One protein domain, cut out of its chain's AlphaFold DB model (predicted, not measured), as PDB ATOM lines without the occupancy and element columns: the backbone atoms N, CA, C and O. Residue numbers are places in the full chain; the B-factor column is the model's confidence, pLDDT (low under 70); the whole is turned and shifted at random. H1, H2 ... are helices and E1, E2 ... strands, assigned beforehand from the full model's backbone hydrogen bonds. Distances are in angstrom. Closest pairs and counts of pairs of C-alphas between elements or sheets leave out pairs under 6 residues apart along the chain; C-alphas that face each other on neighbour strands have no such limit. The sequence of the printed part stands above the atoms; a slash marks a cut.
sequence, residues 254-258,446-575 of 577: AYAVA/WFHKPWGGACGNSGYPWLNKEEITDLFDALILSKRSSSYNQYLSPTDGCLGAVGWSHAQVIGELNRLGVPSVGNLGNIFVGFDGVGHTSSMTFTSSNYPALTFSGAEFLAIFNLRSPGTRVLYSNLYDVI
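This is residues 254 to 258 and 446 to 575 of the 577 residues of the protein "SpoIID domain-containing protein" of Candidatus Woykebacteria bacterium GWA1_44_8 (UniProt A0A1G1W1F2). A three-stranded sheet, E3 E4 E5, makes a wall along one side, and over one of its faces lie H1, which crosses the strands, and H4, which stands up from it over E4. H3 packs on the side of H1 away from this sheet, and a small two-stranded ribbon, E1 and E6, sits next to E3 and E4. The 135 printed residues include four named helices and six named strands in the order E1 E2 H1 H2 H3 E3 E4 E5 H4 E6; both sheets are antiparallel and the class is mixed, helices and strands. The whole is compact, with a radius of gyration of the C-alphas of 14.1 A and spans of 43 by 35 by 26 A.

Find C-alpha 255 at (100.484, 108.443, 71.084), where E1, residues 255 to 258, begins. Beyond the cut comes E2, residues 448 to 450. Look next for C-alpha 465 at (100.630, 102.500, 75.723); from there H1, residues 465 to 480, runs 23.0 A. H2 is residues 482 to 487, and H3, residues 502 to 511, is 14.2 A long. E3, residues 520 to 527, spans 21.5 A; E4, residues 533 to 540, spans 21.0 A; E5 is residues 546 to 549. H4, residues 550 to 560, runs 15.1 A, and E6, residues 572 to 575, ends at C-alpha 575, (100.835, 114.027, 69.964).

E3, E4 and E5 form a meander, each strand the antiparallel neighbour of the one before, in two hairpins; look for N 524 and O 537 at 2.7 A, and N 536 and O 548 at 2.8 A. H1 is on this sheet at a height of 10.1 A, across the strands, at 72 degrees to E5 on the local plane. H4 is on the same face, over E4. H1 is the hub: its residues 471 to 478 touch H4, closest at C-alphas 475 and 556, 6.2 A, at a steep tilt of 64 degrees. Its residues 470 to 477 touch H3, closest at C-alphas 470 and 502, 5.6 A. H1 and H2 only just touch, only at the corner by their link, with 3 pairs of C-alphas within 8 A, the closest 478 and 484, 5.6 A. E1 and E6 are antiparallel, with N 575 and O 256 at 2.8 A. E2 pairs with no named strand; it is near E6. Every O i to N i+4 pair is within hydrogen-bond range in H1, H3 and H4; H2 has 0 of 2, and 2 of 3 for O i to N i+3.

The two C-alphas farthest apart, those of Trp 446 and Arg 511, are 42.8 A apart. Residues 259 to 445 are not printed, and C-alphas 258 and 446 are 10.3 A apart across this cut. The long links are E2 to H1, H2 to H3 and H4 to E6. Look for pLDDT under 70 at residues 455 to 459, 482 to 483, 486 and 492 to 498; the mean of the printed part is 85.4.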
ATOM      1  N   ALA A 254      96.559 107.318  73.617       91.50
ATOM      2  CA  ALA A 254      97.115 107.099  72.285       91.50
ATOM      3  C   ALA A 254      98.218 108.114  71.980       91.50
ATOM      4  O   ALA A 254      98.097 109.299  72.291       91.50
ATOM      5  N   TYR A 255      99.290 107.646  71.347       94.06
ATOM      6  CA  TYR A 255     100.484 108.443  71.084       94.06
ATOM      7  C   TYR A 255     100.809 108.433  69.596       94.06
ATOM      8  O   TYR A 255     100.839 107.376  68.982       94.06
ATOM      9  N   ALA A 256     101.093 109.575  68.991       92.69
ATOM     10  CA  ALA A 256     101.647 109.633  67.642       92.69
ATOM     11  C   ALA A 256     102.894 110.506  67.663       92.69
ATOM     12  O   ALA A 256     102.909 111.540  68.319       92.69
ATOM     13  N   VAL A 257     103.942 110.099  66.950       93.38
ATOM     14  CA  VAL A 257     105.150 110.918  66.816       93.38
ATOM     15  C   VAL A 257     105.133 111.559  65.440       93.38
ATOM     16  O   VAL A 257     105.024 110.859  64.430       93.38
ATOM     17  N   ALA A 258     105.185 112.885  65.405       91.06
ATOM     18  CA  ALA A 258     104.938 113.667  64.204       91.06
ATOM     19  C   ALA A 258     106.156 114.503  63.829       91.06
ATOM     20  O   ALA A 258     106.682 115.252  64.644       91.06
ATOM     21  N   TRP A 446     101.760 119.338  54.922       85.38
ATOM     22  CA  TRP A 446     102.884 118.529  55.395       85.38
ATOM     23  C   TRP A 446     103.605 119.179  56.577       85.38
ATOM     24  O   TRP A 446     104.683 118.722  56.950       85.38
ATOM     25  N   PHE A 447     103.034 120.248  57.152       90.88
ATOM     26  CA  PHE A 447     103.687 121.038  58.194       90.88
ATOM     27  C   PHE A 447     104.022 120.211  59.429       90.88
ATOM     28  O   PHE A 447     105.156 120.257  59.890       90.88
ATOM     29  N   HIS A 448     103.053 119.447  59.932       91.25
ATOM     30  CA  HIS A 448     103.178 118.629  61.133       91.25
ATOM     31  C   HIS A 448     102.472 117.302  60.897       91.25
ATOM     32  O   HIS A 448     101.245 117.229  60.921       91.25
ATOM     33  N   LYS A 449     103.244 116.263  60.575       85.38
ATOM     34  CA  LYS A 449     102.696 114.990  60.116       85.38
ATOM     35  C   LYS A 449     103.304 113.805  60.859       85.38
ATOM     36  O   LYS A 449     104.515 113.597  60.787       85.38
ATOM     37  N   PRO A 450     102.484 112.966  61.502       87.44
ATOM     38  CA  PRO A 450     102.888 111.614  61.848       87.44
ATOM     39  C   PRO A 450     102.776 110.700  60.622       87.44
ATOM     40  O   PRO A 450     101.781 110.719  59.893       87.44
ATOM     41  N   TRP A 451     103.822 109.920  60.364       81.69
ATOM     42  CA  TRP A 451     103.932 109.123  59.144       81.69
ATOM     43  C   TRP A 451     103.755 107.635  59.404       81.69
ATOM     44  O   TRP A 451     104.130 107.127  60.459       81.69
ATOM     45  N   GLY A 452     103.244 106.941  58.385       78.50
ATOM     46  CA  GLY A 452     103.022 105.502  58.410       78.50
ATOM     47  C   GLY A 452     101.848 105.083  59.292       78.50
ATOM     48  O   GLY A 452     101.066 105.903  59.773       78.50
ATOM     49  N   GLY A 453     101.720 103.775  59.486       75.69
ATOM     50  CA  GLY A 453     100.671 103.206  60.321       75.69
ATOM     51  C   GLY A 453     100.883 101.732  60.625       75.69
ATOM     52  O   GLY A 453     101.944 101.167  60.348       75.69
ATOM     53  N   ALA A 454      99.867 101.117  61.225       71.50
ATOM     54  CA  ALA A 454      99.863  99.692  61.536       71.50
ATOM     55  C   ALA A 454      99.883  98.813  60.270       71.50
ATOM     56  O   ALA A 454      99.524  99.237  59.169       71.50
ATOM     57  N   CYS A 455     100.278  97.549  60.427       66.38
ATOM     58  CA  CYS A 455     100.339  96.610  59.312       66.38
ATOM     59  C   CYS A 455      99.002  96.436  58.592       66.38
ATOM     60  O   CYS A 455      97.985  96.149  59.213       66.38
ATOM     61  N   GLY A 456      99.018  96.607  57.265       57.78
ATOM     62  CA  GLY A 456      97.822  96.522  56.422       57.78
ATOM     63  C   GLY A 456      96.888  97.733  56.506       57.78
ATOM     64  O   GLY A 456      95.865  97.736  55.830       57.78
ATOM     65  N   ASN A 457      97.228  98.763  57.291       57.88
ATOM     66  CA  ASN A 457      96.411  99.959  57.445       57.88
ATOM     67  C   ASN A 457      97.283 101.221  57.334       57.88
ATOM     68  O   ASN A 457      97.892 101.682  58.297       57.88
ATOM     69  N   SER A 458      97.351 101.790  56.130       53.91
ATOM     70  CA  SER A 458      98.221 102.925  55.795       53.91
ATOM     71  C   SER A 458      97.745 104.285  56.333       53.91
ATOM     72  O   SER A 458      98.309 105.307  55.954       53.91
ATOM     73  N   GLY A 459      96.703 104.323  57.173       56.84
ATOM     74  CA  GLY A 459      96.006 105.566  57.533       56.84
ATOM     75  C   GLY A 459      96.145 106.058  58.976       56.84
ATOM     76  O   GLY A 459      95.702 107.167  59.257       56.84
ATOM     77  N   TYR A 460      96.708 105.271  59.901       73.38
ATOM     78  CA  TYR A 460      96.579 105.551  61.339       73.38
ATOM     79  C   TYR A 460      97.932 105.447  62.063       73.38
ATOM     80  O   TYR A 460      98.455 104.340  62.203       73.38
ATOM     81  N   PRO A 461      98.491 106.564  62.565       84.56
ATOM     82  CA  PRO A 461      99.849 106.606  63.113       84.56
ATOM     83  C   PRO A 461      99.937 106.242  64.601       84.56
ATOM     84  O   PRO A 461     101.031 106.213  65.164       84.56
ATOM     85  N   TRP A 462      98.802 105.990  65.251       90.38
ATOM     86  CA  TRP A 462      98.708 105.860  66.702       90.38
ATOM     87  C   TRP A 462      99.438 104.635  67.240       90.38
ATOM     88  O   TRP A 462      99.255 103.532  66.732       90.38
ATOM     89  N   LEU A 463     100.222 104.846  68.286       91.81
ATOM     90  CA  LEU A 463     100.830 103.862  69.159       91.81
ATOM     91  C   LEU A 463      99.992 103.768  70.430       91.81
ATOM     92  O   LEU A 463      99.619 104.790  71.017       91.81
ATOM     93  N   ASN A 464      99.709 102.552  70.870       91.62
ATOM     94  CA  ASN A 464      99.124 102.322  72.182       91.62
ATOM     95  C   ASN A 464     100.191 102.437  73.291       91.62
ATOM     96  O   ASN A 464     101.390 102.577  73.032       91.62
ATOM     97  N   LYS A 465      99.747 102.379  74.553       91.75
ATOM     98  CA  LYS A 465     100.630 102.500  75.723       91.75
ATOM     99  C   LYS A 465     101.732 101.435  75.772       91.75
ATOM    100  O   LYS A 465     102.825 101.735  76.246       91.75
ATOM    101  N   GLU A 466     101.467 100.215  75.320       91.25
ATOM    102  CA  GLU A 466     102.460  99.136  75.298       91.25
ATOM    103  C   GLU A 466     103.527  99.405  74.231       91.25
ATOM    104  O   GLU A 466     104.716  99.381  74.538       91.25
ATOM    105  N   GLU A 467     103.113  99.785  73.021       92.25
ATOM    106  CA  GLU A 467     104.017 100.061  71.897       92.25
ATOM    107  C   GLU A 467     104.967 101.236  72.179       92.25
ATOM    108  O   GLU A 467     106.158 101.161  71.875       92.25
ATOM    109  N   ILE A 468     104.480 102.326  72.787       94.69
ATOM    110  CA  ILE A 468     105.365 103.451  73.130       94.69
ATOM    111  C   ILE A 468     106.258 103.149  74.343       94.69
ATOM    112  O   ILE A 468     107.395 103.614  74.401       94.69
ATOM    113  N   THR A 469     105.781 102.340  75.294       95.38
ATOM    114  CA  THR A 469     106.607 101.851  76.409       95.38
ATOM    115  C   THR A 469     107.748 100.972  75.891       95.38
ATOM    116  O   THR A 469     108.890 101.170  76.297       95.38
ATOM    117  N   ASP A 470     107.473 100.076  74.939       95.19
ATOM    118  CA  ASP A 470     108.484  99.243  74.273       95.19
ATOM    119  C   ASP A 470     109.544 100.079  73.548       95.19
ATOM    120  O   ASP A 470     110.738  99.816  73.676       95.19
ATOM    121  N   LEU A 471     109.137 101.154  72.861       94.81
ATOM    122  CA  LEU A 471     110.079 102.101  72.258       94.81
ATOM    123  C   LEU A 471     111.038 102.707  73.291       94.81
ATOM    124  O   LEU A 471     112.241 102.791  73.036       94.81
ATOM    125  N   PHE A 472     110.536 103.108  74.461       96.88
ATOM    126  CA  PHE A 472     111.379 103.663  75.519       96.88
ATOM    127  C   PHE A 472     112.258 102.605  76.200       96.88
ATOM    128  O   PHE A 472     113.426 102.886  76.464       96.88
ATOM    129  N   ASP A 473     111.765 101.385  76.421       97.19
ATOM    130  CA  ASP A 473     112.578 100.268  76.926       97.19
ATOM    131  C   ASP A 473     113.713  99.911  75.949       97.19
ATOM    132  O   ASP A 473     114.875  99.765  76.345       97.19
ATOM    133  N   ALA A 474     113.409  99.859  74.650       94.69
ATOM    134  CA  ALA A 474     114.385  99.662  73.584       94.69
ATOM    135  C   ALA A 474     115.431 100.789  73.553       94.69
ATOM    136  O   ALA A 474     116.626 100.532  73.388       94.69
ATOM    137  N   LEU A 475     115.007 102.037  73.767       94.25
ATOM    138  CA  LEU A 475     115.883 103.206  73.837       94.25
ATOM    139  C   LEU A 475     116.816 103.157  75.059       94.25
ATOM    140  O   LEU A 475     118.013 103.426  74.929       94.25
ATOM    141  N   ILE A 476     116.311 102.748  76.231       96.31
ATOM    142  CA  ILE A 476     117.131 102.504  77.431       96.31
ATOM    143  C   ILE A 476     118.192 101.446  77.130       96.31
ATOM    144  O   ILE A 476     119.372 101.652  77.430       96.31
ATOM    145  N   LEU A 477     117.790 100.326  76.524       93.00
ATOM    146  CA  LEU A 477     118.692  99.223  76.216       93.00
ATOM    147  C   LEU A 477     119.761  99.637  75.190       93.00
ATOM    148  O   LEU A 477     120.953  99.405  75.408       93.00
ATOM    149  N   SER A 478     119.360 100.339  74.127       86.56
ATOM    150  CA  SER A 478     120.265 100.905  73.120       86.56
ATOM    151  C   SER A 478     121.309 101.844  73.734       86.56
ATOM    152  O   SER A 478     122.499 101.751  73.427       86.56
ATOM    153  N   LYS A 479     120.892 102.701  74.674       86.12
ATOM    154  CA  LYS A 479     121.786 103.632  75.376       86.12
ATOM    155  C   LYS A 479     122.813 102.924  76.263       86.12
ATOM    156  O   LYS A 479     123.894 103.464  76.493       86.12
ATOM    157  N   ARG A 480     122.521 101.710  76.752       86.50
ATOM    158  CA  ARG A 480     123.516 100.876  77.456       86.50
ATOM    159  C   ARG A 480     124.579 100.351  76.504       86.50
ATOM    160  O   ARG A 480     125.758 100.346  76.850       86.50
ATOM    161  N   SER A 481     124.165  99.890  75.327       78.69
ATOM    162  CA  SER A 481     125.085  99.495  74.269       78.69
ATOM    163  C   SER A 481     124.395  99.498  72.913       78.69
ATOM    164  O   SER A 481     123.393  98.814  72.708       78.69
ATOM    165  N   SER A 482     125.007 100.169  71.939       68.06
ATOM    166  CA  SER A 482     124.536 100.158  70.551       68.06
ATOM    167  C   SER A 482     124.595  98.771  69.900       68.06
ATOM    168  O   SER A 482     124.010  98.570  68.837       68.06
ATOM    169  N   SER A 483     125.257  97.794  70.535       69.50
ATOM    170  CA  SER A 483     125.215  96.393  70.116       69.50
ATOM    171  C   SER A 483     123.809  95.802  70.200       69.50
ATOM    172  O   SER A 483     123.515  94.896  69.427       69.50
ATOM    173  N   TYR A 484     122.925  96.315  71.064       78.69
ATOM    174  CA  TYR A 484     121.555  95.815  71.164       78.69
ATOM    175  C   TYR A 484     120.674  96.241  69.991       78.69
ATOM    176  O   TYR A 484     119.707  95.546  69.699       78.69
ATOM    177  N   ASN A 485     121.030  97.303  69.257       75.62
ATOM    178  CA  ASN A 485     120.246  97.809  68.121       75.62
ATOM    179  C   ASN A 485     119.975  96.728  67.065       75.62
ATOM    180  O   ASN A 485     118.950  96.765  66.393       75.62
ATOM    181  N   GLN A 486     120.856  95.733  66.955       68.50
ATOM    182  CA  GLN A 486     120.663  94.597  66.058       68.50
ATOM    183  C   GLN A 486     119.399  93.773  66.354       68.50
ATOM    184  O   GLN A 486     118.820  93.187  65.445       68.50
ATOM    185  N   TYR A 487     118.945  93.776  67.606       79.38
ATOM    186  CA  TYR A 487     117.773  93.038  68.063       79.38
ATOM    187  C   TYR A 487     116.515  93.904  68.141       79.38
ATOM    188  O   TYR A 487     115.432  93.384  68.363       79.38
ATOM    189  N   LEU A 488     116.623  95.223  67.967       83.75
ATOM    190  CA  LEU A 488     115.514  96.155  68.198       83.75
ATOM    191  C   LEU A 488     114.677  96.427  66.943       83.75
ATOM    192  O   LEU A 488     113.865  97.340  66.945       83.75
ATOM    193  N   SER A 489     114.841  95.653  65.867       77.62
ATOM    194  CA  SER A 489     113.897  95.725  64.740       77.62
ATOM    195  C   SER A 489     112.487  95.311  65.192       77.62
ATOM    196  O   SER A 489     112.365  94.571  66.172       77.62
ATOM    197  N   PRO A 490     111.402  95.744  64.529       71.69
ATOM    198  CA  PRO A 490     110.054  95.373  64.934       71.69
ATOM    199  C   PRO A 490     109.840  93.870  64.720       71.69
ATOM    200  O   PRO A 490     110.447  93.245  63.842       71.69
ATOM    201  N   THR A 491     108.981  93.270  65.539       70.38
ATOM    202  CA  THR A 491     108.550  91.871  65.375       70.38
ATOM    203  C   THR A 491     107.350  91.728  64.449       70.38
ATOM    204  O   THR A 491     106.913  90.610  64.189       70.38
ATOM    205  N   ASP A 492     106.788  92.833  63.968       65.19
ATOM    206  CA  ASP A 492     105.695  92.780  63.010       65.19
ATOM    207  C   ASP A 492     106.197  92.447  61.598       65.19
ATOM    208  O   ASP A 492     107.311  92.764  61.180       65.19
ATOM    209  N   GLY A 493     105.369  91.725  60.845       57.41
ATOM    210  CA  GLY A 493     105.723  91.228  59.514       57.41
ATOM    211  C   GLY A 493     105.819  92.309  58.434       57.41
ATOM    212  O   GLY A 493     106.088  91.967  57.286       57.41
ATOM    213  N   CYS A 494     105.602  93.588  58.760       62.28
ATOM    214  CA  CYS A 494     105.498  94.672  57.781       62.28
ATOM    215  C   CYS A 494     106.795  94.965  57.040       62.28
ATOM    216  O   CYS A 494     106.802  95.166  55.828       62.28
ATOM    217  N   LEU A 495     107.893  95.023  57.786       55.22
ATOM    218  CA  LEU A 495     109.214  95.388  57.278       55.22
ATOM    219  C   LEU A 495     110.219  94.236  57.468       55.22
ATOM    220  O   LEU A 495     111.430  94.459  57.506       55.22
ATOM    221  N   GLY A 496     109.688  93.013  57.611       51.03
ATOM    222  CA  GLY A 496     110.392  91.790  57.988       51.03
ATOM    223  C   GLY A 496     110.534  91.638  59.502       51.03
ATOM    224  O   GLY A 496     111.327  92.335  60.133       51.03
ATOM    225  N   ALA A 497     109.773  90.699  60.064       53.19
ATOM    226  CA  ALA A 497     109.739  90.370  61.487       53.19
ATOM    227  C   ALA A 497     111.013  89.628  61.918       53.19
ATOM    228  O   ALA A 497     111.148  88.430  61.653       53.19
ATOM    229  N   VAL A 498     111.959  90.324  62.555       59.84
ATOM    230  CA  VAL A 498     113.281  89.736  62.875       59.84
ATOM    231  C   VAL A 498     113.871  90.140  64.232       59.84
ATOM    232  O   VAL A 498     114.904  89.594  64.612       59.84
ATOM    233  N   GLY A 499     113.270  91.094  64.952       73.56
ATOM    234  CA  GLY A 499     113.799  91.571  66.237       73.56
ATOM    235  C   GLY A 499     113.217  90.874  67.470       73.56
ATOM    236  O   GLY A 499     112.447  89.922  67.377       73.56
ATOM    237  N   TRP A 500     113.602  91.351  68.648       87.12
ATOM    238  CA  TRP A 500     113.100  90.906  69.942       87.12
ATOM    239  C   TRP A 500     111.680  91.410  70.189       87.12
ATOM    240  O   TRP A 500     111.320  92.529  69.833       87.12
ATOM    241  N   SER A 501     110.867  90.581  70.836       90.06
ATOM    242  CA  SER A 501     109.612  91.022  71.448       90.06
ATOM    243  C   SER A 501     109.887  91.984  72.609       90.06
ATOM    244  O   SER A 501     110.963  91.944  73.211       90.06
ATOM    245  N   HIS A 502     108.898  92.802  72.981       92.06
ATOM    246  CA  HIS A 502     109.009  93.693  74.146       92.06
ATOM    247  C   HIS A 502     109.380  92.920  75.423       92.06
ATOM    248  O   HIS A 502     110.266  93.324  76.173       92.06
ATOM    249  N   ALA A 503     108.813  91.724  75.612       92.69
ATOM    250  CA  ALA A 503     109.150  90.842  76.730       92.69
ATOM    251  C   ALA A 503     110.635  90.426  76.758       92.69
ATOM    252  O   ALA A 503     111.228  90.325  77.832       92.69
ATOM    253  N   GLN A 504     111.259  90.206  75.596       93.94
ATOM    254  CA  GLN A 504     112.691  89.901  75.503       93.94
ATOM    255  C   GLN A 504     113.556  91.130  75.805       93.94
ATOM    256  O   GLN A 504     114.568  90.992  76.490       93.94
ATOM    257  N   VAL A 505     113.137  92.325  75.369       94.62
ATOM    258  CA  VAL A 505     113.792  93.591  75.741       94.62
ATOM    259  C   VAL A 505     113.763  93.776  77.262       94.62
ATOM    260  O   VAL A 505     114.809  93.999  77.870       94.62
ATOM    261  N   ILE A 506     112.601  93.588  77.898       95.75
ATOM    262  CA  ILE A 506     112.453  93.645  79.363       95.75
ATOM    263  C   ILE A 506     113.312  92.575  80.052       95.75
ATOM    264  O   ILE A 506     113.972  92.856  81.051       95.75
ATOM    265  N   GLY A 507     113.330  91.347  79.528       95.69
ATOM    266  CA  GLY A 507     114.154  90.261  80.060       95.69
ATOM    267  C   GLY A 507     115.643  90.612  80.077       95.69
ATOM    268  O   GLY A 507     116.323  90.363  81.075       95.69
ATOM    269  N   GLU A 508     116.135  91.251  79.015       95.44
ATOM    270  CA  GLU A 508     117.525  91.694  78.937       95.44
ATOM    271  C   GLU A 508     117.814  92.882  79.863       95.44
ATOM    272  O   GLU A 508     118.841  92.890  80.545       95.44
ATOM    273  N   LEU A 509     116.896  93.847  79.975       96.06
ATOM    274  CA  LEU A 509     117.001  94.931  80.958       96.06
ATOM    275  C   LEU A 509     117.122  94.375  82.387       96.06
ATOM    276  O   LEU A 509     118.053  94.733  83.113       96.06
ATOM    277  N   ASN A 510     116.272  93.409  82.746       95.75
ATOM    278  CA  ASN A 510     116.318  92.728  84.041       95.75
ATOM    279  C   ASN A 510     117.649  91.989  84.259       95.75
ATOM    280  O   ASN A 510     118.231  92.080  85.340       95.75
ATOM    281  N   ARG A 511     118.172  91.302  83.231       95.44
ATOM    282  CA  ARG A 511     119.484  90.627  83.282       95.44
ATOM    283  C   ARG A 511     120.624  91.609  83.568       95.44
ATOM    284  O   ARG A 511     121.591  91.251  84.240       95.44
ATOM    285  N   LEU A 512     120.513  92.836  83.066       93.94
ATOM    286  CA  LEU A 512     121.472  93.921  83.284       93.94
ATOM    287  C   LEU A 512     121.248  94.678  84.605       93.94
ATOM    288  O   LEU A 512     122.005  95.605  84.899       93.94
ATOM    289  N   GLY A 513     120.228  94.318  85.392       94.56
ATOM    290  CA  GLY A 513     119.857  95.040  86.613       94.56
ATOM    291  C   GLY A 513     119.322  96.449  86.340       94.56
ATOM    292  O   GLY A 513     119.446  97.333  87.186       94.56
ATOM    293  N   VAL A 514     118.772  96.683  85.147       95.44
ATOM    294  CA  VAL A 514     118.170  97.954  84.742       95.44
ATOM    295  C   VAL A 514     116.650  97.787  84.781       95.44
ATOM    296  O   VAL A 514     116.143  96.871  84.140       95.44
ATOM    297  N   PRO A 515     115.905  98.624  85.521       95.12
ATOM    298  CA  PRO A 515     114.450  98.523  85.532       95.12
ATOM    299  C   PRO A 515     113.875  98.865  84.152       95.12
ATOM    300  O   PRO A 515     114.410  99.719  83.450       95.12
ATOM    301  N   SER A 516     112.777  98.221  83.759       95.81
ATOM    302  CA  SER A 516     111.993  98.680  82.607       95.81
ATOM    303  C   SER A 516     111.280  99.995  82.926       95.81
ATOM    304  O   SER A 516     111.209 100.420  84.083       95.81
ATOM    305  N   VAL A 517     110.711 100.645  81.917       96.25
ATOM    306  CA  VAL A 517     109.905 101.866  82.061       96.25
ATOM    307  C   VAL A 517     108.736 101.644  83.029       96.25
ATOM    308  O   VAL A 517     108.467 102.483  83.888       96.25
ATOM    309  N   GLY A 518     108.057 100.498  82.946       92.25
ATOM    310  CA  GLY A 518     106.873 100.218  83.759       92.25
ATOM    311  C   GLY A 518     105.687 101.096  83.350       92.25
ATOM    312  O   GLY A 518     105.298 101.125  82.186       92.25
ATOM    313  N   ASN A 519     105.084 101.816  84.300       92.38
ATOM    314  CA  ASN A 519     103.970 102.712  83.996       92.38
ATOM    315  C   ASN A 519     104.483 104.045  83.460       92.38
ATOM    316  O   ASN A 519     104.881 104.906  84.243       92.38
ATOM    317  N   LEU A 520     104.432 104.215  82.138       94.44
ATOM    318  CA  LEU A 520     104.731 105.481  81.477       94.44
ATOM    319  C   LEU A 520     103.797 106.601  81.966       94.44
ATOM    320  O   LEU A 520     102.578 106.423  82.032       94.44
ATOM    321  N   GLY A 521     104.397 107.734  82.317       93.00
ATOM    322  CA  GLY A 521     103.746 108.986  82.681       93.00
ATOM    323  C   GLY A 521     103.847 110.012  81.551       93.00
ATOM    324  O   GLY A 521     103.575 109.711  80.391       93.00
ATOM    325  N   ASN A 522     104.246 111.236  81.892       94.12
ATOM    326  CA  ASN A 522     104.359 112.340  80.940       94.12
ATOM    327  C   ASN A 522     105.578 112.195  80.026       94.12
ATOM    328  O   ASN A 522     106.642 111.764  80.481       94.12
ATOM    329  N   ILE A 523     105.418 112.639  78.779       96.19
ATOM    330  CA  ILE A 523     106.483 112.808  77.789       96.19
ATOM    331  C   ILE A 523     106.651 114.308  77.532       96.19
ATOM    332  O   ILE A 523     105.674 115.019  77.312       96.19
ATOM    333  N   PHE A 524     107.891 114.779  77.555       95.88
ATOM    334  CA  PHE A 524     108.285 116.154  77.294       95.88
ATOM    335  C   PHE A 524     109.286 116.176  76.142       95.88
ATOM    336  O   PHE A 524     110.264 115.426  76.141       95.88
ATOM    337  N   VAL A 525     109.050 117.060  75.180       96.44
ATOM    338  CA  VAL A 525     109.909 117.244  74.009       96.44
ATOM    339  C   VAL A 525     110.591 118.600  74.122       96.44
ATOM    340  O   VAL A 525     109.927 119.618  74.319       96.44
ATOM    341  N   GLY A 526     111.919 118.609  74.039       94.31
ATOM    342  CA  GLY A 526     112.721 119.825  73.978       94.31
ATOM    343  C   GLY A 526     113.114 120.151  72.543       94.31
ATOM    344  O   GLY A 526     113.439 119.254  71.764       94.31
ATOM    345  N   PHE A 527     113.139 121.440  72.213       92.06
ATOM    346  CA  PHE A 527     113.636 121.957  70.938       92.06
ATOM    347  C   PHE A 527     114.889 122.798  71.181       92.06
ATOM    348  O   PHE A 527     115.017 123.432  72.229       92.06
ATOM    349  N   ASP A 528     115.833 122.795  70.244       82.31
ATOM    350  CA  ASP A 528     117.074 123.583  70.351       82.31
ATOM    351  C   ASP A 528     116.920 125.049  69.909       82.31
ATOM    352  O   ASP A 528     117.827 125.856  70.101       82.31
ATOM    353  N   GLY A 529     115.778 125.400  69.314       83.12
ATOM    354  CA  GLY A 529     115.521 126.727  68.755       83.12
ATOM    355  C   GLY A 529     116.193 126.989  67.403       83.12
ATOM    356  O   GLY A 529     116.027 128.083  66.863       83.12
ATOM    357  N   VAL A 530     116.894 126.006  66.829       79.50
ATOM    358  CA  VAL A 530     117.514 126.067  65.492       79.50
ATOM    359  C   VAL A 530     117.000 124.974  64.548       79.50
ATOM    360  O   VAL A 530     117.594 124.728  63.504       79.50
ATOM    361  N   GLY A 531     115.854 124.374  64.872       82.25
ATOM    362  CA  GLY A 531     115.123 123.491  63.966       82.25
ATOM    363  C   GLY A 531     115.340 122.005  64.204       82.25
ATOM    364  O   GLY A 531     115.111 121.232  63.271       82.25
ATOM    365  N   HIS A 532     115.717 121.614  65.426       84.00
ATOM    366  CA  HIS A 532     115.802 120.217  65.849       84.00
ATOM    367  C   HIS A 532     115.049 119.952  67.149       84.00
ATOM    368  O   HIS A 532     114.963 120.789  68.054       84.00
ATOM    369  N   THR A 533     114.599 118.709  67.282       89.38
ATOM    370  CA  THR A 533     114.266 118.134  68.582       89.38
ATOM    371  C   THR A 533     115.563 117.848  69.328       89.38
ATOM    372  O   THR A 533     116.359 117.001  68.923       89.38
ATOM    373  N   SER A 534     115.800 118.570  70.421       88.19
ATOM    374  CA  SER A 534     117.022 118.460  71.218       88.19
ATOM    375  C   SER A 534     116.938 117.320  72.224       88.19
ATOM    376  O   SER A 534     117.907 116.576  72.403       88.19
ATOM    377  N   SER A 535     115.769 117.132  72.840       93.25
ATOM    378  CA  SER A 535     115.566 116.119  73.866       93.25
ATOM    379  C   SER A 535     114.192 115.463  73.812       93.25
ATOM    380  O   SER A 535     113.184 116.076  73.465       93.25
ATOM    381  N   MET A 536     114.173 114.199  74.222       96.00
ATOM    382  CA  MET A 536     112.979 113.439  74.548       96.00
ATOM    383  C   MET A 536     113.099 112.992  76.002       96.00
ATOM    384  O   MET A 536     113.988 112.208  76.344       96.00
ATOM    385  N   THR A 537     112.221 113.496  76.860       96.38
ATOM    386  CA  THR A 537     112.188 113.162  78.283       96.38
ATOM    387  C   THR A 537     110.881 112.470  78.605       96.38
ATOM    388  O   THR A 537     109.823 112.964  78.240       96.38
ATOM    389  N   PHE A 538     110.924 111.363  79.336       96.31
ATOM    390  CA  PHE A 538     109.714 110.765  79.889       96.31
ATOM    391  C   PHE A 538     109.821 110.583  81.400       96.31
ATOM    392  O   PHE A 538     110.910 110.551  81.978       96.31
ATOM    393  N   THR A 539     108.665 110.448  82.036       97.00
ATOM    394  CA  THR A 539     108.513 110.062  83.444       97.00
ATOM    395  C   THR A 539     107.806 108.717  83.514       97.00
ATOM    396  O   THR A 539     107.066 108.355  82.602       97.00
ATOM    397  N   SER A 540     108.049 107.937  84.561       96.12
ATOM    398  CA  SER A 540     107.399 106.643  84.760       96.12
ATOM    399  C   SER A 540     107.454 106.203  86.223       96.12
ATOM    400  O   SER A 540     108.115 106.840  87.043       96.12
ATOM    401  N   SER A 541     106.816 105.077  86.549       94.88
ATOM    402  CA  SER A 541     106.898 104.481  87.890       94.88
ATOM    403  C   SER A 541     108.328 104.173  88.343       94.88
ATOM    404  O   SER A 541     108.604 104.229  89.537       94.88
ATOM    405  N   ASN A 542     109.227 103.859  87.406       96.00
ATOM    406  CA  ASN A 542     110.610 103.475  87.710       96.00
ATOM    407  C   ASN A 542     111.622 104.595  87.436       96.00
ATOM    408  O   ASN A 542     112.770 104.513  87.872       96.00
ATOM    409  N   TYR A 543     111.202 105.650  86.734       94.94
ATOM    410  CA  TYR A 543     112.051 106.774  86.357       94.94
ATOM    411  C   TYR A 543     111.347 108.100  86.659       94.94
ATOM    412  O   TYR A 543     110.424 108.458  85.927       94.94
ATOM    413  N   PRO A 544     111.791 108.871  87.672       93.25
ATOM    414  CA  PRO A 544     111.184 110.167  87.975       93.25
ATOM    415  C   PRO A 544     111.315 111.149  86.803       93.25
ATOM    416  O   PRO A 544     110.394 111.915  86.551       93.25
ATOM    417  N   ALA A 545     112.430 111.088  86.069       95.00
ATOM    418  CA  ALA A 545     112.615 111.675  84.746       95.00
ATOM    419  C   ALA A 545     113.811 110.997  84.059       95.00
ATOM    420  O   ALA A 545     114.867 110.842  84.678       95.00
ATOM    421  N   LEU A 546     113.670 110.608  82.790       95.88
ATOM    422  CA  LEU A 546     114.768 110.081  81.981       95.88
ATOM    423  C   LEU A 546     114.804 110.763  80.616       95.88
ATOM    424  O   LEU A 546     113.797 110.805  79.915       95.88
ATOM    425  N   THR A 547     115.981 111.273  80.245       95.44
ATOM    426  CA  THR A 547     116.184 112.080  79.035       95.44
ATOM    427  C   THR A 547     117.109 111.396  78.034       95.44
ATOM    428  O   THR A 547     118.170 110.857  78.380       95.44
ATOM    429  N   PHE A 548     116.724 111.497  76.768       91.19
ATOM    430  CA  PHE A 548     117.483 111.099  75.589       91.19
ATOM    431  C   PHE A 548     117.623 112.294  74.656       91.19
ATOM    432  O   PHE A 548     116.801 113.210  74.689       91.19
ATOM    433  N   SER A 549     118.660 112.293  73.828       87.56
ATOM    434  CA  SER A 549     118.749 113.247  72.725       87.56
ATOM    435  C   SER A 549     117.677 112.945  71.676       87.56
ATOM    436  O   SER A 549     117.284 111.789  71.482       87.56
ATOM    437  N   GLY A 550     117.231 113.971  70.952       80.56
ATOM    438  CA  GLY A 550     116.310 113.759  69.835       80.56
ATOM    439  C   GLY A 550     116.909 112.880  68.726       80.56
ATOM    440  O   GLY A 550     116.195 112.122  68.075       80.56
ATOM    441  N   ALA A 551     118.228 112.881  68.539       76.69
ATOM    442  CA  ALA A 551     118.868 111.983  67.579       76.69
ATOM    443  C   ALA A 551     118.767 110.502  68.000       76.69
ATOM    444  O   ALA A 551     118.451 109.648  67.170       76.69
ATOM    445  N   GLU A 552     118.992 110.193  69.284       81.19
ATOM    446  CA  GLU A 552     118.848 108.830  69.822       81.19
ATOM    447  C   GLU A 552     117.410 108.324  69.666       81.19
ATOM    448  O   GLU A 552     117.198 107.207  69.188       81.19
ATOM    449  N   PHE A 553     116.423 109.152  70.028       89.00
ATOM    450  CA  PHE A 553     115.020 108.766  69.909       89.00
ATOM    451  C   PHE A 553     114.613 108.556  68.449       89.00
ATOM    452  O   PHE A 553     114.002 107.537  68.147       89.00
ATOM    453  N   LEU A 554     114.996 109.449  67.530       82.12
ATOM    454  CA  LEU A 554     114.683 109.302  66.105       82.12
ATOM    455  C   LEU A 554     115.249 107.997  65.533       82.12
ATOM    456  O   LEU A 554     114.551 107.278  64.817       82.12
ATOM    457  N   ALA A 555     116.498 107.671  65.877       76.00
ATOM    458  CA  ALA A 555     117.144 106.447  65.420       76.00
ATOM    459  C   ALA A 555     116.400 105.193  65.897       76.00
ATOM    460  O   ALA A 555     116.162 104.284  65.102       76.00
ATOM    461  N   ILE A 556     116.010 105.143  67.175       86.12
ATOM    462  CA  ILE A 556     115.278 103.998  67.726       86.12
ATOM    463  C   ILE A 556     113.827 103.970  67.267       86.12
ATOM    464  O   ILE A 556     113.329 102.889  66.982       86.12
ATOM    465  N   PHE A 557     113.168 105.114  67.101       89.12
ATOM    466  CA  PHE A 557     111.824 105.169  66.537       89.12
ATOM    467  C   PHE A 557     111.800 104.544  65.139       89.12
ATOM    468  O   PHE A 557     111.056 103.598  64.905       89.12
ATOM    469  N   ASN A 558     112.686 104.968  64.237       82.06
ATOM    470  CA  ASN A 558     112.741 104.415  62.877       82.06
ATOM    471  C   ASN A 558     113.211 102.950  62.831       82.06
ATOM    472  O   ASN A 558     112.963 102.248  61.851       82.06
ATOM    473  N   LEU A 559     113.907 102.490  63.873       79.19
ATOM    474  CA  LEU A 559     114.369 101.112  63.991       79.19
ATOM    475  C   LEU A 559     113.302 100.180  64.570       79.19
ATOM    476  O   LEU A 559     113.195  99.057  64.094       79.19
ATOM    477  N   ARG A 560     112.563 100.615  65.594       86.69
ATOM    478  CA  ARG A 560     111.730  99.758  66.451       86.69
ATOM    479  C   ARG A 560     110.232  99.999  66.301       86.69
ATOM    480  O   ARG A 560     109.463  99.102  66.634       86.69
ATOM    481  N   SER A 561     109.814 101.172  65.823       86.69
ATOM    482  CA  SER A 561     108.394 101.529  65.763       86.69
ATOM    483  C   SER A 561     107.619 100.517  64.918       86.69
ATOM    484  O   SER A 561     108.088 100.141  63.838       86.69
ATOM    485  N   PRO A 562     106.459 100.043  65.404       82.19
ATOM    486  CA  PRO A 562     105.712  99.024  64.702       82.19
ATOM    487  C   PRO A 562     105.143  99.529  63.371       82.19
ATOM    488  O   PRO A 562     104.855 100.719  63.185       82.19
ATOM    489  N   GLY A 563     104.904  98.599  62.455       77.75
ATOM    490  CA  GLY A 563     104.321  98.841  61.145       77.75
ATOM    491  C   GLY A 563     105.251  99.633  60.228       77.75
ATOM    492  O   GLY A 563     106.429  99.320  60.085       77.75
ATOM    493  N   THR A 564     104.703 100.643  59.557       76.06
ATOM    494  CA  THR A 564     105.442 101.513  58.623       76.06
ATOM    495  C   THR A 564     105.743 102.893  59.206       76.06
ATOM    496  O   THR A 564     106.079 103.816  58.464       76.06
ATOM    497  N   ARG A 565     105.584 103.057  60.525       82.44
ATOM    498  CA  ARG A 565     105.748 104.343  61.207       82.44
ATOM    499  C   ARG A 565     107.198 104.808  61.162       82.44
ATOM    500  O   ARG A 565     108.115 104.040  61.436       82.44
ATOM    501  N   VAL A 566     107.401 106.077  60.823       80.25
ATOM    502  CA  VAL A 566     108.737 106.629  60.576       80.25
ATOM    503  C   VAL A 566     108.764 108.138  60.820       80.25
ATOM    504  O   VAL A 566     107.760 108.828  60.674       80.25
ATOM    505  N   LEU A 567     109.925 108.657  61.200       80.38
ATOM    506  CA  LEU A 567     110.239 110.077  61.231       80.38
ATOM    507  C   LEU A 567     111.148 110.418  60.055       80.38
ATOM    508  O   LEU A 567     112.213 109.821  59.891       80.38
ATOM    509  N   TYR A 568     110.731 111.407  59.268       73.81
ATOM    510  CA  TYR A 568     111.476 111.911  58.110       73.81
ATOM    511  C   TYR A 568     112.273 113.182  58.414       73.81
ATOM    512  O   TYR A 568     113.079 113.617  57.601       73.81
ATOM    513  N   SER A 569     112.044 113.781  59.582       76.88
ATOM    514  CA  SER A 569     112.645 115.039  60.005       76.88
ATOM    515  C   SER A 569     113.279 114.877  61.377       76.88
ATOM    516  O   SER A 569     112.740 114.187  62.242       76.88
ATOM    517  N   ASN A 570     114.399 115.564  61.587       78.94
ATOM    518  CA  ASN A 570     115.037 115.739  62.893       78.94
ATOM    519  C   ASN A 570     114.292 116.730  63.814       78.94
ATOM    520  O   ASN A 570     114.669 116.878  64.978       78.94
ATOM    521  N   LEU A 571     113.240 117.377  63.308       88.00
ATOM    522  CA  LEU A 571     112.292 118.185  64.064       88.00
ATOM    523  C   LEU A 571     110.973 117.424  64.164       88.00
ATOM    524  O   LEU A 571     110.325 117.160  63.154       88.00
ATOM    525  N   TYR A 572     110.590 117.042  65.373       93.50
ATOM    526  CA  TYR A 572     109.399 116.242  65.636       93.50
ATOM    527  C   TYR A 572     108.937 116.373  67.091       93.50
ATOM    528  O   TYR A 572     109.709 116.743  67.977       93.50
ATOM    529  N   ASP A 573     107.685 116.024  67.356       94.94
ATOM    530  CA  ASP A 573     107.125 115.970  68.706       94.94
ATOM    531  C   ASP A 573     106.227 114.743  68.913       94.94
ATOM    532  O   ASP A 573     106.177 113.839  68.074       94.94
ATOM    533  N   VAL A 574     105.557 114.697  70.068       94.69
ATOM    534  CA  VAL A 574     104.601 113.646  70.419       94.69
ATOM    535  C   VAL A 574     103.219 114.258  70.607       94.69
ATOM    536  O   VAL A 574     103.013 115.113  71.466       94.69
ATOM    537  N   ILE A 575     102.263 113.763  69.834       92.25
ATOM    538  CA  ILE A 575     100.835 114.027  69.964       92.25
ATOM    539  C   ILE A 575     100.262 112.979  70.920       92.25
ATOM    540  O   ILE A 575     100.428 111.780  70.691       92.25
TER     541      ILE A 575